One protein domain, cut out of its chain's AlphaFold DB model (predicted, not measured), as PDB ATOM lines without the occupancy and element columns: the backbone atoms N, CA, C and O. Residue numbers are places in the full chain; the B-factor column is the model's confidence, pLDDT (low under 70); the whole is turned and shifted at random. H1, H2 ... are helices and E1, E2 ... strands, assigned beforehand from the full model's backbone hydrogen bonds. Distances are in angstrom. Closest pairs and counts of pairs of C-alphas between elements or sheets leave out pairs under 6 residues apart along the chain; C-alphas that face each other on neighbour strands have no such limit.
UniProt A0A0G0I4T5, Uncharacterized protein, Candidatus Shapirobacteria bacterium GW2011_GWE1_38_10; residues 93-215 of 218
ATOM      1  N   THR A  93      22.888  14.958  39.178       87.38
ATOM      2  CA  THR A  93      23.295  14.814  37.772       87.38
ATOM      3  C   THR A  93      22.127  15.060  36.823       87.38
ATOM      4  O   THR A  93      22.269  15.854  35.900       87.38
ATOM      5  N   GLU A  94      20.968  14.451  37.074       87.25
ATOM      6  CA  GLU A  94      19.774  14.614  36.234       87.25
ATOM      7  C   GLU A  94      19.299  16.075  36.199       87.25
ATOM      8  O   GLU A  94      19.000  16.621  35.135       87.25
ATOM      9  N   VAL A  95      19.301  16.747  37.355       86.31
ATOM     10  CA  VAL A  95      18.959  18.172  37.451       86.31
ATOM     11  C   VAL A  95      19.958  19.031  36.672       86.31
ATOM     12  O   VAL A  95      19.550  19.939  35.947       86.31
ATOM     13  N   ASN A  96      21.256  18.734  36.762       88.75
ATOM     14  CA  ASN A  96      22.286  19.470  36.028       88.75
ATOM     15  C   ASN A  96      22.192  19.262  34.507       88.75
ATOM     16  O   ASN A  96      22.343  20.215  33.745       88.75
ATOM     17  N   GLU A  97      21.906  18.038  34.056       91.00
ATOM     18  CA  GLU A  97      21.681  17.733  32.639       91.00
ATOM     19  C   GLU A  97      20.451  18.470  32.097       91.00
ATOM     20  O   GLU A  97      20.526  19.100  31.040       91.00
ATOM     21  N   SER A  98      19.341  18.471  32.844       89.81
ATOM     22  CA  SER A  98      18.141  19.222  32.462       89.81
ATOM     23  C   SER A  98      18.404  20.728  32.411       89.81
ATOM     24  O   SER A  98      17.946  21.387  31.479       89.81
ATOM     25  N   MET A  99      19.129  21.279  33.388       91.75
ATOM     26  CA  MET A  99      19.480  22.701  33.429       91.75
ATOM     27  C   MET A  99      20.368  23.087  32.241       91.75
ATOM     28  O   MET A  99      20.093  24.075  31.567       91.75
ATOM     29  N   SER A 100      21.380  22.271  31.938       93.88
ATOM     30  CA  SER A 100      22.266  22.469  30.787       93.88
ATOM     31  C   SER A 100      21.506  22.418  29.459       93.88
ATOM     32  O   SER A 100      21.686  23.286  28.607       93.88
ATOM     33  N   SER A 101      20.589  21.459  29.296       94.06
ATOM     34  CA  SER A 101      19.739  21.355  28.102       94.06
ATOM     35  C   SER A 101      18.878  22.610  27.892       94.06
ATOM     36  O   SER A 101      18.843  23.167  26.794       94.06
ATOM     37  N   ILE A 102      18.248  23.113  28.962       92.44
ATOM     38  CA  ILE A 102      17.444  24.347  28.929       92.44
ATOM     39  C   ILE A 102      18.319  25.569  28.623       92.44
ATOM     40  O   ILE A 102      17.925  26.419  27.824       92.44
ATOM     41  N   ALA A 103      19.518  25.651  29.203       94.56
ATOM     42  CA  ALA A 103      20.457  26.735  28.935       94.56
ATOM     43  C   ALA A 103      20.885  26.765  27.462       94.56
ATOM     44  O   ALA A 103      20.848  27.817  26.828       94.56
ATOM     45  N   VAL A 104      21.242  25.609  26.892       95.50
ATOM     46  CA  VAL A 104      21.625  25.489  25.477       95.50
ATOM     47  C   VAL A 104      20.464  25.862  24.560       95.50
ATOM     48  O   VAL A 104      20.673  26.587  23.587       95.50
ATOM     49  N   PHE A 105      19.246  25.413  24.874       94.50
ATOM     50  CA  PHE A 105      18.046  25.789  24.130       94.50
ATOM     51  C   PHE A 105      17.810  27.304  24.168       94.50
ATOM     52  O   PHE A 105      17.704  27.933  23.116       94.50
ATOM     53  N   THR A 106      17.827  27.899  25.363       93.75
ATOM     54  CA  THR A 106      17.616  29.340  25.568       93.75
ATOM     55  C   THR A 106      18.671  30.160  24.832       93.75
ATOM     56  O   THR A 106      18.332  31.048  24.057       93.75
ATOM     57  N   LEU A 107      19.957  29.825  24.988       95.06
ATOM     58  CA  LEU A 107      21.042  30.481  24.252       95.06
ATOM     59  C   LEU A 107      20.891  30.301  22.736       95.06
ATOM     60  O   LEU A 107      21.223  31.210  21.981       95.06
ATOM     61  N   GLY A 108      20.396  29.152  22.277       95.31
ATOM     62  CA  GLY A 108      20.101  28.903  20.868       95.31
ATOM     63  C   GLY A 108      19.029  29.844  20.320       95.31
ATOM     64  O   GLY A 108      19.228  30.440  19.263       95.31
ATOM     65  N   GLU A 109      17.930  30.023  21.048       93.38
ATOM     66  CA  GLU A 109      16.856  30.949  20.673       93.38
ATOM     67  C   GLU A 109      17.305  32.416  20.739       93.38
ATOM     68  O   GLU A 109      17.062  33.175  19.801       93.38
ATOM     69  N   LEU A 110      18.056  32.814  21.775       93.75
ATOM     70  CA  LEU A 110      18.643  34.158  21.862       93.75
ATOM     71  C   LEU A 110      19.561  34.444  20.665       93.75
ATOM     72  O   LEU A 110      19.444  35.488  20.026       93.75
ATOM     73  N   LYS A 111      20.419  33.487  20.289       94.19
ATOM     74  CA  LYS A 111      21.287  33.607  19.107       94.19
ATOM     75  C   LYS A 111      20.492  33.743  17.813       94.19
ATOM     76  O   LYS A 111      20.840  34.579  16.985       94.19
ATOM     77  N   LYS A 112      19.430  32.949  17.627       93.00
ATOM     78  CA  LYS A 112      18.551  33.056  16.449       93.00
ATOM     79  C   LYS A 112      17.919  34.441  16.345       93.00
ATOM     80  O   LYS A 112      17.928  35.013  15.261       93.00
ATOM     81  N   ASN A 113      17.449  34.993  17.463       92.31
ATOM     82  CA  ASN A 113      16.866  36.333  17.498       92.31
ATOM     83  C   ASN A 113      17.888  37.411  17.097       92.31
ATOM     84  O   ASN A 113      17.553  38.303  16.326       92.31
ATOM     85  N   ILE A 114      19.149  37.289  17.529       93.56
ATOM     86  CA  ILE A 114      20.224  38.193  17.085       93.56
ATOM     87  C   ILE A 114      20.549  38.022  15.596       93.56
ATOM     88  O   ILE A 114      20.790  39.009  14.910       93.56
ATOM     89  N   PHE A 115      20.524  36.802  15.053       93.81
ATOM     90  CA  PHE A 115      20.731  36.594  13.613       93.81
ATOM     91  C   PHE A 115      19.600  37.161  12.738       93.81
ATOM     92  O   PHE A 115      19.814  37.432  11.548       93.81
ATOM     93  N   ASP A 116      18.408  37.341  13.304       92.69
ATOM     94  CA  ASP A 116      17.287  38.017  12.647       92.69
ATOM     95  C   ASP A 116      17.319  39.548  12.811       92.69
ATOM     96  O   ASP A 116      16.543  40.260  12.172       92.69
ATOM     97  N   ALA A 117      18.237  40.080  13.624       93.44
ATOM     98  CA  ALA A 117      18.420  41.516  13.768       93.44
ATOM     99  C   ALA A 117      18.925  42.153  12.463       93.44
ATOM    100  O   ALA A 117      19.696  41.564  11.697       93.44
ATOM    101  N   GLN A 118      18.491  43.385  12.210       93.19
ATOM    102  CA  GLN A 118      19.008  44.216  11.137       93.19
ATOM    103  C   GLN A 118      20.346  44.841  11.557       93.19
ATOM    104  O   GLN A 118      20.474  45.408  12.646       93.19
ATOM    105  N   LEU A 119      21.346  44.749  10.676       87.88
ATOM    106  CA  LEU A 119      22.672  45.325  10.900       87.88
ATOM    107  C   LEU A 119      22.576  46.840  11.141       87.88
ATOM    108  O   LEU A 119      21.798  47.537  10.488       87.88
ATOM    109  N   GLY A 120      23.349  47.340  12.109       87.62
ATOM    110  CA  GLY A 120      23.376  48.757  12.488       87.62
ATOM    111  C   GLY A 120      22.186  49.244  13.327       87.62
ATOM    112  O   GLY A 120      22.164  50.410  13.706       87.62
ATOM    113  N   GLN A 121      21.214  48.380  13.646       91.50
ATOM    114  CA  GLN A 121      20.042  48.728  14.469       91.50
ATOM    115  C   GLN A 121      19.970  47.967  15.797       91.50
ATOM    116  O   GLN A 121      18.899  47.811  16.389       91.50
ATOM    117  N   ILE A 122      21.108  47.470  16.270       93.00
ATOM    118  CA  ILE A 122      21.207  46.830  17.576       93.00
ATOM    119  C   ILE A 122      21.626  47.900  18.578       93.00
ATOM    120  O   ILE A 122      22.747  48.402  18.523       93.00
ATOM    121  N   ASN A 123      20.723  48.256  19.492       91.00
ATOM    122  CA  ASN A 123      21.037  49.187  20.566       91.00
ATOM    123  C   ASN A 123      21.670  48.408  21.723       91.00
ATOM    124  O   ASN A 123      20.968  47.835  22.560       91.00
ATOM    125  N   CYS A 124      22.999  48.339  21.724       89.62
ATOM    126  CA  CYS A 124      23.750  47.747  22.821       89.62
ATOM    127  C   CYS A 124      23.777  48.694  24.032       89.62
ATOM    128  O   CYS A 124      23.999  49.894  23.857       89.62
ATOM    129  N   PRO A 125      23.590  48.186  25.264       85.75
ATOM    130  CA  PRO A 125      23.879  48.971  26.459       85.75
ATOM    131  C   PRO A 125      25.372  49.339  26.488       85.75
ATOM    132  O   PRO A 125      26.206  48.576  26.005       85.75
ATOM    133  N   VAL A 126      25.702  50.509  27.045       77.56
ATOM    134  CA  VAL A 126      27.070  51.072  27.029       77.56
ATOM    135  C   VAL A 126      28.075  50.220  27.820       77.56
ATOM    136  O   VAL A 126      29.268  50.308  27.560       77.56
ATOM    137  N   ASP A 127      27.603  49.331  28.695       76.88
ATOM    138  CA  ASP A 127      28.440  48.400  29.450       76.88
ATOM    139  C   ASP A 127      27.774  47.018  29.507       76.88
ATOM    140  O   ASP A 127      27.928  46.165  28.629       76.88
ATOM    141  N   ILE A 128      26.980  46.821  30.551       82.81
ATOM    142  CA  ILE A 128      26.313  45.582  30.884       82.81
ATOM    143  C   ILE A 128      24.861  45.931  31.178       82.81
ATOM    144  O   ILE A 128      24.573  46.919  31.860       82.81
ATOM    145  N   GLY A 129      23.940  45.164  30.605       87.56
ATOM    146  CA  GLY A 129      22.519  45.420  30.758       87.56
ATOM    147  C   GLY A 129      21.701  44.152  30.917       87.56
ATOM    148  O   GLY A 129      22.045  43.080  30.420       87.56
ATOM    149  N   ASN A 130      20.545  44.321  31.552       92.00
ATOM    150  CA  ASN A 130      19.564  43.255  31.751       92.00
ATOM    151  C   ASN A 130      18.677  43.064  30.508       92.00
ATOM    152  O   ASN A 130      17.874  42.134  30.447       92.00
ATOM    153  N   SER A 131      18.795  43.954  29.518       92.69
ATOM    154  CA  SER A 131      17.986  43.940  28.304       92.69
ATOM    155  C   SER A 131      18.740  44.446  27.082       92.69
ATOM    156  O   SER A 131      19.568  45.351  27.191       92.69
ATOM    157  N   ILE A 132      18.369  43.934  25.913       93.81
ATOM    158  CA  ILE A 132      18.825  44.419  24.607       93.81
ATOM    159  C   ILE A 132      17.634  44.548  23.663       93.81
ATOM    160  O   ILE A 132      16.780  43.664  23.609       93.81
ATOM    161  N   SER A 133      17.582  45.645  22.912       93.75
ATOM    162  CA  SER A 133      16.532  45.910  21.926       93.75
ATOM    163  C   SER A 133      17.136  46.105  20.544       93.75
ATOM    164  O   SER A 133      18.121  46.830  20.392       93.75
ATOM    165  N   PHE A 134      16.522  45.506  19.532       94.31
ATOM    166  CA  PHE A 134      16.945  45.646  18.142       94.31
ATOM    167  C   PHE A 134      15.755  45.562  17.193       94.31
ATOM    168  O   PHE A 134      14.699  45.019  17.531       94.31
ATOM    169  N   MET A 135      15.934  46.098  15.987       94.44
ATOM    170  CA  MET A 135      14.962  45.935  14.911       94.44
ATOM    171  C   MET A 135      15.243  44.639  14.147       94.44
ATOM    172  O   MET A 135      16.387  44.348  13.801       94.44
ATOM    173  N   THR A 136      14.212  43.838  13.902       93.19
ATOM    174  CA  THR A 136      14.296  42.627  13.081       93.19
ATOM    175  C   THR A 136      14.303  42.984  11.601       93.19
ATOM    176  O   THR A 136      13.837  44.052  11.197       93.19
ATOM    177  N   LYS A 137      14.746  42.055  10.753       91.12
ATOM    178  CA  LYS A 137      14.677  42.191   9.284       91.12
ATOM    179  C   LYS A 137      13.254  42.406   8.757       91.12
ATOM    180  O   LYS A 137      13.081  42.947   7.669       91.12
ATOM    181  N   SER A 138      12.245  42.010   9.533       90.12
ATOM    182  CA  SER A 138      10.827  42.229   9.219       90.12
ATOM    183  C   SER A 138      10.320  43.627   9.615       90.12
ATOM    184  O   SER A 138       9.145  43.921   9.411       90.12
ATOM    185  N   GLY A 139      11.171  44.482  10.193       90.25
ATOM    186  CA  GLY A 139      10.817  45.831  10.648       90.25
ATOM    187  C   GLY A 139      10.108  45.887  12.006       90.25
ATOM    188  O   GLY A 139       9.576  46.932  12.371       90.25
ATOM    189  N   GLY A 140      10.072  44.781  12.758       91.56
ATOM    190  CA  GLY A 140       9.535  44.745  14.122       91.56
ATOM    191  C   GLY A 140      10.622  45.024  15.159       91.56
ATOM    192  O   GLY A 140      11.780  44.690  14.940       91.56
ATOM    193  N   VAL A 141      10.266  45.599  16.307       92.88
ATOM    194  CA  VAL A 141      11.201  45.734  17.436       92.88
ATOM    195  C   VAL A 141      11.093  44.494  18.318       92.88
ATOM    196  O   VAL A 141       9.994  44.124  18.736       92.88
ATOM    197  N   THR A 142      12.232  43.869  18.603       93.81
ATOM    198  CA  THR A 142      12.343  42.761  19.555       93.81
ATOM    199  C   THR A 142      13.222  43.198  20.713       93.81
ATOM    200  O   THR A 142      14.321  43.715  20.515       93.81
ATOM    201  N   THR A 143      12.729  42.990  21.931       93.62
ATOM    202  CA  THR A 143      13.460  43.246  23.170       93.62
ATOM    203  C   THR A 143      13.676  41.927  23.891       93.62
ATOM    204  O   THR A 143      12.720  41.234  24.233       93.62
ATOM    205  N   LEU A 144      14.935  41.573  24.119       94.00
ATOM    206  CA  LEU A 144      15.310  40.459  24.979       94.00
ATOM    207  C   LEU A 144      15.511  41.027  26.379       94.00
ATOM    208  O   LEU A 144      16.315  41.944  26.548       94.00
ATOM    209  N   LEU A 145      14.772  40.511  27.356       93.69
ATOM    210  CA  LEU A 145      14.779  40.990  28.735       93.69
ATOM    211  C   LEU A 145      15.008  39.820  29.694       93.69
ATOM    212  O   LEU A 145      14.357  38.778  29.594       93.69
ATOM    213  N   CYS A 146      15.919  40.027  30.638       93.75
ATOM    214  CA  CYS A 146      16.070  39.206  31.828       93.75
ATOM    215  C   CYS A 146      15.301  39.864  32.972       93.75
ATOM    216  O   CYS A 146      15.657  40.967  33.396       93.75
ATOM    217  N   ASP A 147      14.249  39.204  33.453       91.88
ATOM    218  CA  ASP A 147      13.459  39.686  34.580       91.88
ATOM    219  C   ASP A 147      13.576  38.721  35.763       91.88
ATOM    220  O   ASP A 147      13.063  37.602  35.763       91.88
ATOM    221  N   GLU A 148      14.273  39.173  36.802       89.56
ATOM    222  CA  GLU A 148      14.484  38.403  38.025       89.56
ATOM    223  C   GLU A 148      13.208  38.298  38.876       89.56
ATOM    224  O   GLU A 148      13.061  37.340  39.634       89.56
ATOM    225  N   ALA A 149      12.257  39.234  38.738       87.69
ATOM    226  CA  ALA A 149      11.016  39.217  39.509       87.69
ATOM    227  C   ALA A 149      10.058  38.120  39.024       87.69
ATOM    228  O   ALA A 149       9.455  37.422  39.843       87.69
ATOM    229  N   SER A 150       9.941  37.947  37.705       84.50
ATOM    230  CA  SER A 150       9.248  36.799  37.105       84.50
ATOM    231  C   SER A 150      10.103  35.529  37.113       84.50
ATOM    232  O   SER A 150       9.560  34.427  37.101       84.50
ATOM    233  N   GLY A 151      11.430  35.659  37.213       84.31
ATOM    234  CA  GLY A 151      12.358  34.530  37.175       84.31
ATOM    235  C   GLY A 151      12.527  33.957  35.767       84.31
ATOM    236  O   GLY A 151      12.941  32.802  35.625       84.31
ATOM    237  N   GLU A 152      12.219  34.751  34.742       84.94
ATOM    238  CA  GLU A 152      12.091  34.326  33.354       84.94
ATOM    239  C   GLU A 152      13.007  35.137  32.425       84.94
ATOM    240  O   GLU A 152      13.299  36.315  32.640       84.94
ATOM    241  N   VAL A 153      13.458  34.490  31.346       85.12
ATOM    242  CA  VAL A 153      14.035  35.183  30.187       85.12
ATOM    243  C   VAL A 153      12.937  35.270  29.146       85.12
ATOM    244  O   VAL A 153      12.461  34.236  28.664       85.12
ATOM    245  N   ALA A 154      12.545  36.494  28.810       83.06
ATOM    246  CA  ALA A 154      11.490  36.757  27.852       83.06
ATOM    247  C   ALA A 154      12.052  37.434  26.601       83.06
ATOM    248  O   ALA A 154      12.848  38.373  26.669       83.06
ATOM    249  N   SER A 155      11.598  36.968  25.440       83.31
ATOM    250  CA  SER A 155      11.654  37.753  24.211       83.31
ATOM    251  C   SER A 155      10.301  38.422  24.028       83.31
ATOM    252  O   SER A 155       9.294  37.739  23.833       83.31
ATOM    253  N   VAL A 156      10.285  39.748  24.137       83.56
ATOM    254  CA  VAL A 156       9.128  40.582  23.823       83.56
ATOM    255  C   VAL A 156       9.308  41.057  22.391       83.56
ATOM    256  O   VAL A 156      10.103  41.958  22.117       83.56
ATOM    257  N   SER A 157       8.606  40.420  21.464       79.31
ATOM    258  CA  SER A 157       8.590  40.812  20.057       79.31
ATOM    259  C   SER A 157       7.203  41.305  19.655       79.31
ATOM    260  O   SER A 157       6.211  41.108  20.360       79.31
ATOM    261  N   ALA A 158       7.106  41.893  18.461       60.56
ATOM    262  CA  ALA A 158       5.824  42.266  17.862       60.56
ATOM    263  C   ALA A 158       4.842  41.079  17.699       60.56
ATOM    264  O   ALA A 158       3.646  41.301  17.521       60.56
ATOM    265  N   SER A 159       5.325  39.830  17.757       70.62
ATOM    266  CA  SER A 159       4.514  38.609  17.654       70.62
ATOM    267  C   SER A 159       4.066  38.028  19.002       70.62
ATOM    268  O   SER A 159       3.280  37.081  19.008       70.62
ATOM    269  N   GLY A 160       4.516  38.592  20.129       78.94
ATOM    270  CA  GLY A 160       4.120  38.187  21.478       78.94
ATOM    271  C   GLY A 160       5.300  37.950  22.422       78.94
ATOM    272  O   GLY A 160       6.464  38.089  22.046       78.94
ATOM    273  N   ASN A 161       4.980  37.578  23.663       83.50
ATOM    274  CA  ASN A 161       5.973  37.234  24.678       83.50
ATOM    275  C   ASN A 161       6.281  35.738  24.610       83.50
ATOM    276  O   ASN A 161       5.382  34.912  24.772       83.50
ATOM    277  N   ASN A 162       7.552  35.396  24.408       84.25
ATOM    278  CA  ASN A 162       8.034  34.019  24.469       84.25
ATOM    279  C   ASN A 162       8.906  33.829  25.709       84.25
ATOM    280  O   ASN A 162       9.925  34.509  25.852       84.25
ATOM    281  N   TYR A 163       8.511  32.893  26.569       87.19
ATOM    282  CA  TYR A 163       9.246  32.515  27.775       87.19
ATOM    283  C   TYR A 163      10.106  31.286  27.485       87.19
ATOM    284  O   TYR A 163       9.601  30.270  27.005       87.19
ATOM    285  N   PHE A 164      11.411  31.381  27.744       85.94
ATOM    286  CA  PHE A 164      12.359  30.310  27.402       85.94
ATOM    287  C   PHE A 164      12.633  29.323  28.545       85.94
ATOM    288  O   PHE A 164      13.232  28.270  28.319       85.94
ATOM    289  N   LEU A 165      12.218  29.657  29.769       88.06
ATOM    290  CA  LEU A 165      12.469  28.856  30.967       88.06
ATOM    291  C   LEU A 165      11.227  28.054  31.381       88.06
ATOM    292  O   LEU A 165      10.094  28.453  31.136       88.06
ATOM    293  N   ASN A 166      11.462  26.908  32.025       85.31
ATOM    294  CA  ASN A 166      10.420  26.057  32.604       85.31
ATOM    295  C   ASN A 166      10.268  26.353  34.105       85.31
ATOM    296  O   ASN A 166      11.249  26.707  34.748       85.31
ATOM    297  N   GLU A 167       9.116  26.036  34.710       83.44
ATOM    298  CA  GLU A 167       8.799  26.279  36.140       83.44
ATOM    299  C   GLU A 167       9.853  25.779  37.158       83.44
ATOM    300  O   GLU A 167       9.913  26.248  38.296       83.44
ATOM    301  N   LYS A 168      10.687  24.808  36.763       86.12
ATOM    302  CA  LYS A 168      11.726  24.187  37.604       86.12
ATOM    303  C   LYS A 168      13.056  24.947  37.625       86.12
ATOM    304  O   LYS A 168      13.861  24.722  38.531       86.12
ATOM    305  N   VAL A 169      13.316  25.787  36.624       90.56
ATOM    306  CA  VAL A 169      14.574  26.523  36.456       90.56
ATOM    307  C   VAL A 169      14.254  28.003  36.456       90.56
ATOM    308  O   VAL A 169      13.453  28.462  35.652       90.56
ATOM    309  N   ARG A 170      14.893  28.748  37.349       92.00
ATOM    310  CA  ARG A 170      14.713  30.192  37.475       92.00
ATOM    311  C   ARG A 170      16.018  30.887  37.159       92.00
ATOM    312  O   ARG A 170      17.088  30.337  37.425       92.00
ATOM    313  N   ILE A 171      15.930  32.087  36.605       93.06
ATOM    314  CA  ILE A 171      17.099  32.953  36.504       93.06
ATOM    315  C   ILE A 171      17.372  33.617  37.855       93.06
ATOM    316  O   ILE A 171      16.450  33.890  38.623       93.06
ATOM    317  N   GLN A 172      18.642  33.844  38.159       93.19
ATOM    318  CA  GLN A 172      19.088  34.597  39.325       93.19
ATOM    319  C   GLN A 172      20.163  35.580  38.879       93.19
ATOM    320  O   GLN A 172      21.026  35.201  38.095       93.19
ATOM    321  N   ASN A 173      20.177  36.796  39.424       92.88
ATOM    322  CA  ASN A 173      21.173  37.817  39.100       92.88
ATOM    323  C   ASN A 173      21.228  38.148  37.593       92.88
ATOM    324  O   ASN A 173      22.129  37.720  36.871       92.88
ATOM    325  N   CYS A 174      20.271  38.952  37.128       93.56
ATOM    326  CA  CYS A 174      20.193  39.411  35.735       93.56
ATOM    327  C   CYS A 174      21.220  40.494  35.352       93.56
ATOM    328  O   CYS A 174      21.230  40.911  34.195       93.56
ATOM    329  N   ASN A 175      22.056  40.952  36.292       90.81
ATOM    330  CA  ASN A 175      22.917  42.128  36.119       90.81
ATOM    331  C   ASN A 175      23.919  42.007  34.966       90.81
ATOM    332  O   ASN A 175      24.280  43.028  34.396       90.81
ATOM    333  N   ASP A 176      24.307  40.782  34.594       92.38
ATOM    334  CA  ASP A 176      25.255  40.496  33.510       92.38
ATOM    335  C   ASP A 176      24.622  39.731  32.339       92.38
ATOM    336  O   ASP A 176      25.294  38.978  31.630       92.38
ATOM    337  N   PHE A 177      23.310  39.894  32.139       95.06
ATOM    338  CA  PHE A 177      22.580  39.126  31.132       95.06
ATOM    339  C   PHE A 177      23.125  39.336  29.717       95.06
ATOM    340  O   PHE A 177      23.297  38.358  28.990       95.06
ATOM    341  N   VAL A 178      23.407  40.586  29.337       95.81
ATOM    342  CA  VAL A 178      23.971  40.962  28.036       95.81
ATOM    343  C   VAL A 178      25.186  41.867  28.203       95.81
ATOM    344  O   VAL A 178      25.146  42.844  28.949       95.81
ATOM    345  N   TRP A 179      26.221  41.593  27.408       95.19
ATOM    346  CA  TRP A 179      27.329  42.513  27.150       95.19
ATOM    347  C   TRP A 179      27.627  42.577  25.652       95.19
ATOM    348  O   TRP A 179      27.501  41.585  24.928       95.19
ATOM    349  N   CYS A 180      28.063  43.743  25.185       94.88
ATOM    350  CA  CYS A 180      28.493  43.938  23.807       94.88
ATOM    351  C   CYS A 180      29.979  44.286  23.763       94.88
ATOM    352  O   CYS A 180      30.465  45.107  24.531       94.88
ATOM    353  N   THR A 181      30.708  43.669  22.836       94.19
ATOM    354  CA  THR A 181      32.082  44.063  22.510       94.19
ATOM    355  C   THR A 181      32.039  44.935  21.267       94.19
ATOM    356  O   THR A 181      31.610  44.470  20.209       94.19
ATOM    357  N   LEU A 182      32.475  46.185  21.400       93.12
ATOM    358  CA  LEU A 182      32.518  47.161  20.315       93.12
ATOM    359  C   LEU A 182      33.943  47.291  19.754       93.12
ATOM    360  O   LEU A 182      34.926  47.117  20.475       93.12
ATOM    361  N   SER A 183      34.040  47.596  18.464       93.00
ATOM    362  CA  SER A 183      35.268  48.011  17.784       93.00
ATOM    363  C   SER A 183      35.602  49.472  18.114       93.00
ATOM    364  O   SER A 183      34.781  50.199  18.676       93.00
ATOM    365  N   ALA A 184      36.791  49.932  17.715       93.38
ATOM    366  CA  ALA A 184      37.198  51.335  17.848       93.38
ATOM    367  C   ALA A 184      36.234  52.299  17.127       93.38
ATOM    368  O   ALA A 184      35.994  53.404  17.607       93.38
ATOM    369  N   ASP A 185      35.622  51.842  16.031       91.94
ATOM    370  CA  ASP A 185      34.661  52.603  15.225       91.94
ATOM    371  C   ASP A 185      33.212  52.494  15.740       91.94
ATOM    372  O   ASP A 185      32.269  52.878  15.055       91.94
ATOM    373  N   SER A 186      33.011  51.975  16.960       88.81
ATOM    374  CA  SER A 186      31.689  51.709  17.556       88.81
ATOM    375  C   SER A 186      30.849  50.647  16.828       88.81
ATOM    376  O   SER A 186      29.647  50.532  17.062       88.81
ATOM    377  N   GLU A 187      31.470  49.828  15.978       90.88
ATOM    378  CA  GLU A 187      30.828  48.663  15.359       90.88
ATOM    379  C   GLU A 187      30.736  47.489  16.346       90.88
ATOM    380  O   GLU A 187      31.652  47.254  17.133       90.88
ATOM    381  N   ILE A 188      29.646  46.720  16.316       92.19
ATOM    382  CA  ILE A 188      29.448  45.582  17.226       92.19
ATOM    383  C   ILE A 188      30.237  44.370  16.716       92.19
ATOM    384  O   ILE A 188      29.841  43.737  15.742       92.19
ATOM    385  N   LEU A 189      31.315  44.002  17.415       93.62
ATOM    386  CA  LEU A 189      32.138  42.827  17.095       93.62
ATOM    387  C   LEU A 189      31.491  41.528  17.581       93.62
ATOM    388  O   LEU A 189      31.478  40.516  16.880       93.62
ATOM    389  N   SER A 190      30.974  41.530  18.812       94.81
ATOM    390  CA  SER A 190      30.290  40.368  19.379       94.81
ATOM    391  C   SER A 190      29.289  40.765  20.452       94.81
ATOM    392  O   SER A 190      29.491  41.736  21.180       94.81
ATOM    393  N   ILE A 191      28.220  39.984  20.555       95.38
ATOM    394  CA  ILE A 191      27.205  40.096  21.599       95.38
ATOM    395  C   ILE A 191      27.292  38.831  22.443       95.38
ATOM    396  O   ILE A 191      27.245  37.716  21.914       95.38
ATOM    397  N   GLY A 192      27.458  39.001  23.747       95.94
ATOM    398  CA  GLY A 192      27.518  37.919  24.710       95.94
ATOM    399  C   GLY A 192      26.305  37.903  25.633       95.94
ATOM    400  O   GLY A 192      25.735  38.944  25.950       95.94
ATOM    401  N   PHE A 193      25.925  36.696  26.039       96.50
ATOM    402  CA  PHE A 193      24.830  36.401  26.951       96.50
ATOM    403  C   PHE A 193      25.336  35.575  28.130       96.50
ATOM    404  O   PHE A 193      26.059  34.592  27.918       96.50
ATOM    405  N   SER A 194      24.928  35.925  29.350       96.38
ATOM    406  CA  SER A 194      25.190  35.139  30.559       96.38
ATOM    407  C   SER A 194      23.866  34.800  31.207       96.38
ATOM    408  O   SER A 194      23.053  35.664  31.525       96.38
ATOM    409  N   LEU A 195      23.642  33.506  31.375       95.44
ATOM    410  CA  LEU A 195      22.487  32.970  32.066       95.44
ATOM    411  C   LEU A 195      22.981  32.368  33.368       95.44
ATOM    412  O   LEU A 195      23.673  31.350  33.353       95.44
ATOM    413  N   ASN A 196      22.615  32.975  34.487       95.44
ATOM    414  CA  ASN A 196      22.819  32.378  35.794       95.44
ATOM    415  C   ASN A 196      21.518  31.693  36.224       95.44
ATOM    416  O   ASN A 196      20.534  32.339  36.585       95.44
ATOM    417  N   LEU A 197      21.494  30.372  36.088       94.31
ATOM    418  CA  LEU A 197      20.312  29.551  36.309       94.31
ATOM    419  C   LEU A 197      20.402  28.853  37.660       94.31
ATOM    420  O   LEU A 197      21.447  28.310  38.020       94.31
ATOM    421  N   VAL A 198      19.278  28.814  38.369       92.81
ATOM    422  CA  VAL A 198      19.126  28.129  39.652       92.81
ATOM    423  C   VAL A 198      17.916  27.211  39.603       92.81
ATOM    424  O   VAL A 198      16.850  27.566  39.096       92.81
ATOM    425  N   THR A 199      18.055  26.013  40.164       90.81
ATOM    426  CA  THR A 199      16.945  25.062  40.282       90.81
ATOM    427  C   THR A 199      16.323  25.141  41.673       90.81
ATOM    428  O   THR A 199      16.986  24.853  42.672       90.81
ATOM    429  N   GLY A 200      15.044  25.513  41.746       74.25
ATOM    430  CA  GLY A 200      14.286  25.603  42.996       74.25
ATOM    431  C   GLY A 200      13.698  24.252  43.396       74.25
ATOM    432  O   GLY A 200      12.525  24.000  43.146       74.25
ATOM    433  N   GLY A 201      14.513  23.368  43.972       69.56
ATOM    434  CA  GLY A 201      14.070  22.083  44.520       69.56
ATOM    435  C   GLY A 201      14.444  21.937  45.993       69.56
ATOM    436  O   GLY A 201      15.527  22.362  46.401       69.56
ATOM    437  N   ASP A 202      13.557  21.325  46.782       57.78
ATOM    438  CA  ASP A 202      13.729  21.115  48.223       57.78
ATOM    439  C   ASP A 202      15.049  20.380  48.539       57.78
ATOM    440  O   ASP A 202      15.179  19.166  48.378       57.78
ATOM    441  N   GLY A 203      16.052  21.131  49.007       56.56
ATOM    442  CA  GLY A 203      17.248  20.599  49.670       56.56
ATOM    443  C   GLY A 203      18.495  20.357  48.809       56.56
ATOM    444  O   GLY A 203      19.530  19.994  49.370       56.56
ATOM    445  N   VAL A 204      18.454  20.580  47.490       64.56
ATOM    446  CA  VAL A 204      19.650  20.568  46.620       64.56
ATOM    447  C   VAL A 204      19.482  21.623  45.523       64.56
ATOM    448  O   VAL A 204      19.123  21.310  44.392       64.56
ATOM    449  N   GLY A 205      19.707  22.892  45.865       70.12
ATOM    450  CA  GLY A 205      19.808  23.944  44.858       70.12
ATOM    451  C   GLY A 205      21.087  23.742  44.051       70.12
ATOM    452  O   GLY A 205      22.174  23.737  44.629       70.12
ATOM    453  N   ASN A 206      20.961  23.543  42.741       86.12
ATOM    454  CA  ASN A 206      22.089  23.634  41.827       86.12
ATOM    455  C   ASN A 206      22.042  25.004  41.147       86.12
ATOM    456  O   ASN A 206      20.964  25.474  40.776       86.12
ATOM    457  N   SER A 207      23.205  25.628  40.999       91.69
ATOM    458  CA  SER A 207      23.372  26.893  40.286       91.69
ATOM    459  C   SER A 207      24.425  26.715  39.205       91.69
ATOM    460  O   SER A 207      25.477  26.127  39.465       91.69
ATOM    461  N   GLY A 208      24.167  27.234  38.012       92.88
ATOM    462  CA  GLY A 208      25.113  27.186  36.906       92.88
ATOM    463  C   GLY A 208      25.107  28.482  36.116       92.88
ATOM    464  O   GLY A 208      24.046  29.026  35.819       92.88
ATOM    465  N   ILE A 209      26.305  28.941  35.756       95.12
ATOM    466  CA  ILE A 209      26.492  30.087  34.869       95.12
ATOM    467  C   ILE A 209      26.802  29.555  33.474       95.12
ATOM    468  O   ILE A 209      27.747  28.788  33.278       95.12
ATOM    469  N   PHE A 210      25.994  29.963  32.504       96.19
ATOM    470  CA  PHE A 210      26.126  29.579  31.109       96.19
ATOM    471  C   PHE A 210      26.410  30.813  30.272       96.19
ATOM    472  O   PHE A 210      25.710  31.815  30.377       96.19
ATOM    473  N   HIS A 211      27.423  30.725  29.415       96.44
ATOM    474  CA  HIS A 211      27.808  31.815  28.530       96.44
ATOM    475  C   HIS A 211      27.561  31.431  27.075       96.44
ATOM    476  O   HIS A 211      27.826  30.302  26.653       96.44
ATOM    477  N   GLY A 212      27.098  32.390  26.284       95.81
ATOM    478  CA  GLY A 212      27.005  32.256  24.840       95.81
ATOM    479  C   GLY A 212      27.386  33.559  24.165       95.81
ATOM    480  O   GLY A 212      26.893  34.603  24.547       95.81
ATOM    481  N   ALA A 213      28.234  33.495  23.142       95.88
ATOM    482  CA  ALA A 213      28.538  34.643  22.297       95.88
ATOM    483  C   ALA A 213      28.022  34.418  20.873       95.88
ATOM    484  O   ALA A 213      27.919  33.273  20.406       95.88
ATOM    485  N   VAL A 214      27.691  35.515  20.201       96.00
ATOM    486  CA  VAL A 214      27.332  35.571  18.788       96.00
ATOM    487  C   VAL A 214      28.032  36.753  18.133       96.00
ATOM    488  O   VAL A 214      28.047  37.862  18.660       96.00
ATOM    489  N   THR A 215      28.629  36.499  16.976       94.25
ATOM    490  CA  THR A 215      29.171  37.529  16.091       94.25
ATOM    491  C   THR A 215      28.121  37.805  15.016       94.25
ATOM    492  O   THR A 215      27.751  36.858  14.305       94.25
TER     493      THR A 215
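AT A GLANCE: This is residues 93 to 215 of the 218 residues of an uncharacterized protein of Candidatus Shapirobacteria bacterium GW2011_GWE1_38_10 (UniProt A0A0G0I4T5). Two strongly twisted antiparallel sheets, partly face to face with their strands crossed, share one long helix, H1, which packs closely on E8 and E9 of the branched sheet E6 E7 E8 E9 and at a greater height over the sheet E1 E2 E3 E4 E5. The long strand E8 is the middle of the branched sheet, and the turns at its two ends, residues 183 to 187 and 200 to 206, lie at the two ends of the longest axis. The printed part has 123 residues with one named helix and nine named strands, in the order H1 E1 E2 E3 E4 E5 E6 E7 E8 E9, and its class is mixed, helices and strands. The five-stranded sheet runs E1 E2 E3 E4 E5, antiparallel throughout. The whole is compact, with a radius of gyration of the C-alphas of 14.8 A, and only just elongated, spanning 49 by 32 by 23 A.

IN THESE COORDINATES: The larger sheet holds E1, residues 117 to 123, E2, residues 131 to 136 and 15.7 A long, E3, residues 141 to 147 and 18.3 A, E4, residues 152 to 157 and 15.2 A, and E5, residues 160 to 163. The other sheet holds E6, residues 169 to 171, E7, residues 178 to 182, E8, residues 188 to 199, and E9, residues 207 to 214 and 23.5 A long. E8 is the longest strand, 33.3 A from C-alpha 188 at (29.448, 45.582, 17.226) to C-alpha 199 at (16.945, 25.062, 40.282). H1, residues 93 to 115, measures 32.6 A and begins at C-alpha 93 at (23.295, 14.814, 37.772). E9 ends at C-alpha 214 at (27.332, 35.571, 18.788).

HOW THE PARTS SIT: E1 to E5 form a meander, each strand the antiparallel neighbour of the one before, with E1 and E5 as edge strands; this sheet is only just strongly twisted, its C-alphas up to 4.1 A off the best plane. Within hydrogen-bond range are N 118 and O 135, 2.8 A, between E1 and E2; N 144 and O 132, 2.8 A, between E2 and E3; N 143 and O 156, 2.8 A, between E3 and E4; and N 155 and O 162, 3.0 A, between E4 and E5. The two sheets make a sandwich, two sheets face to face, with strands at 47 degrees. Where they meet, the closest C-alphas of E4 and E6, those of Glu 152 and Ile 171, are 6.1 A apart. Residues 128 to 129 also pair, antiparallel, with residues 178 to 179 of E7. In the branched sheet, E7, E8 and E9 are a second meander. E6 and E7 lie on one side of E8, beside residues 196 to 199 and 188 to 193, and E9 lies on the other side. N 170 and O 198, 2.9 A, N 181 and O 190, 2.8 A, and N 193 and O 212, 2.7 A, join E8 to E6, E7 and E9 within hydrogen-bond range. H1 is on this sheet at a height of 7.8 A; the C-alphas of Leu 107 and Gly 212, 6.2 A apart, are its closest to E9. H1 is also on one face of the larger sheet, two layers, a helix over one face of a sheet, at a height of 13.0 A, over E3 and E4 and along the strands, at 21 degrees to E4 on the local plane. In H1 every O i to N i+4 pair is within hydrogen-bond range.

THE WHOLE: The C-alphas farthest apart, those of Asp 185 and Asp 202, are 50.2 A apart. The printed part has no cut, and no link is long. The mean pLDDT of the printed part is 89.4; residue 158 and residues 201 to 204 are under 70.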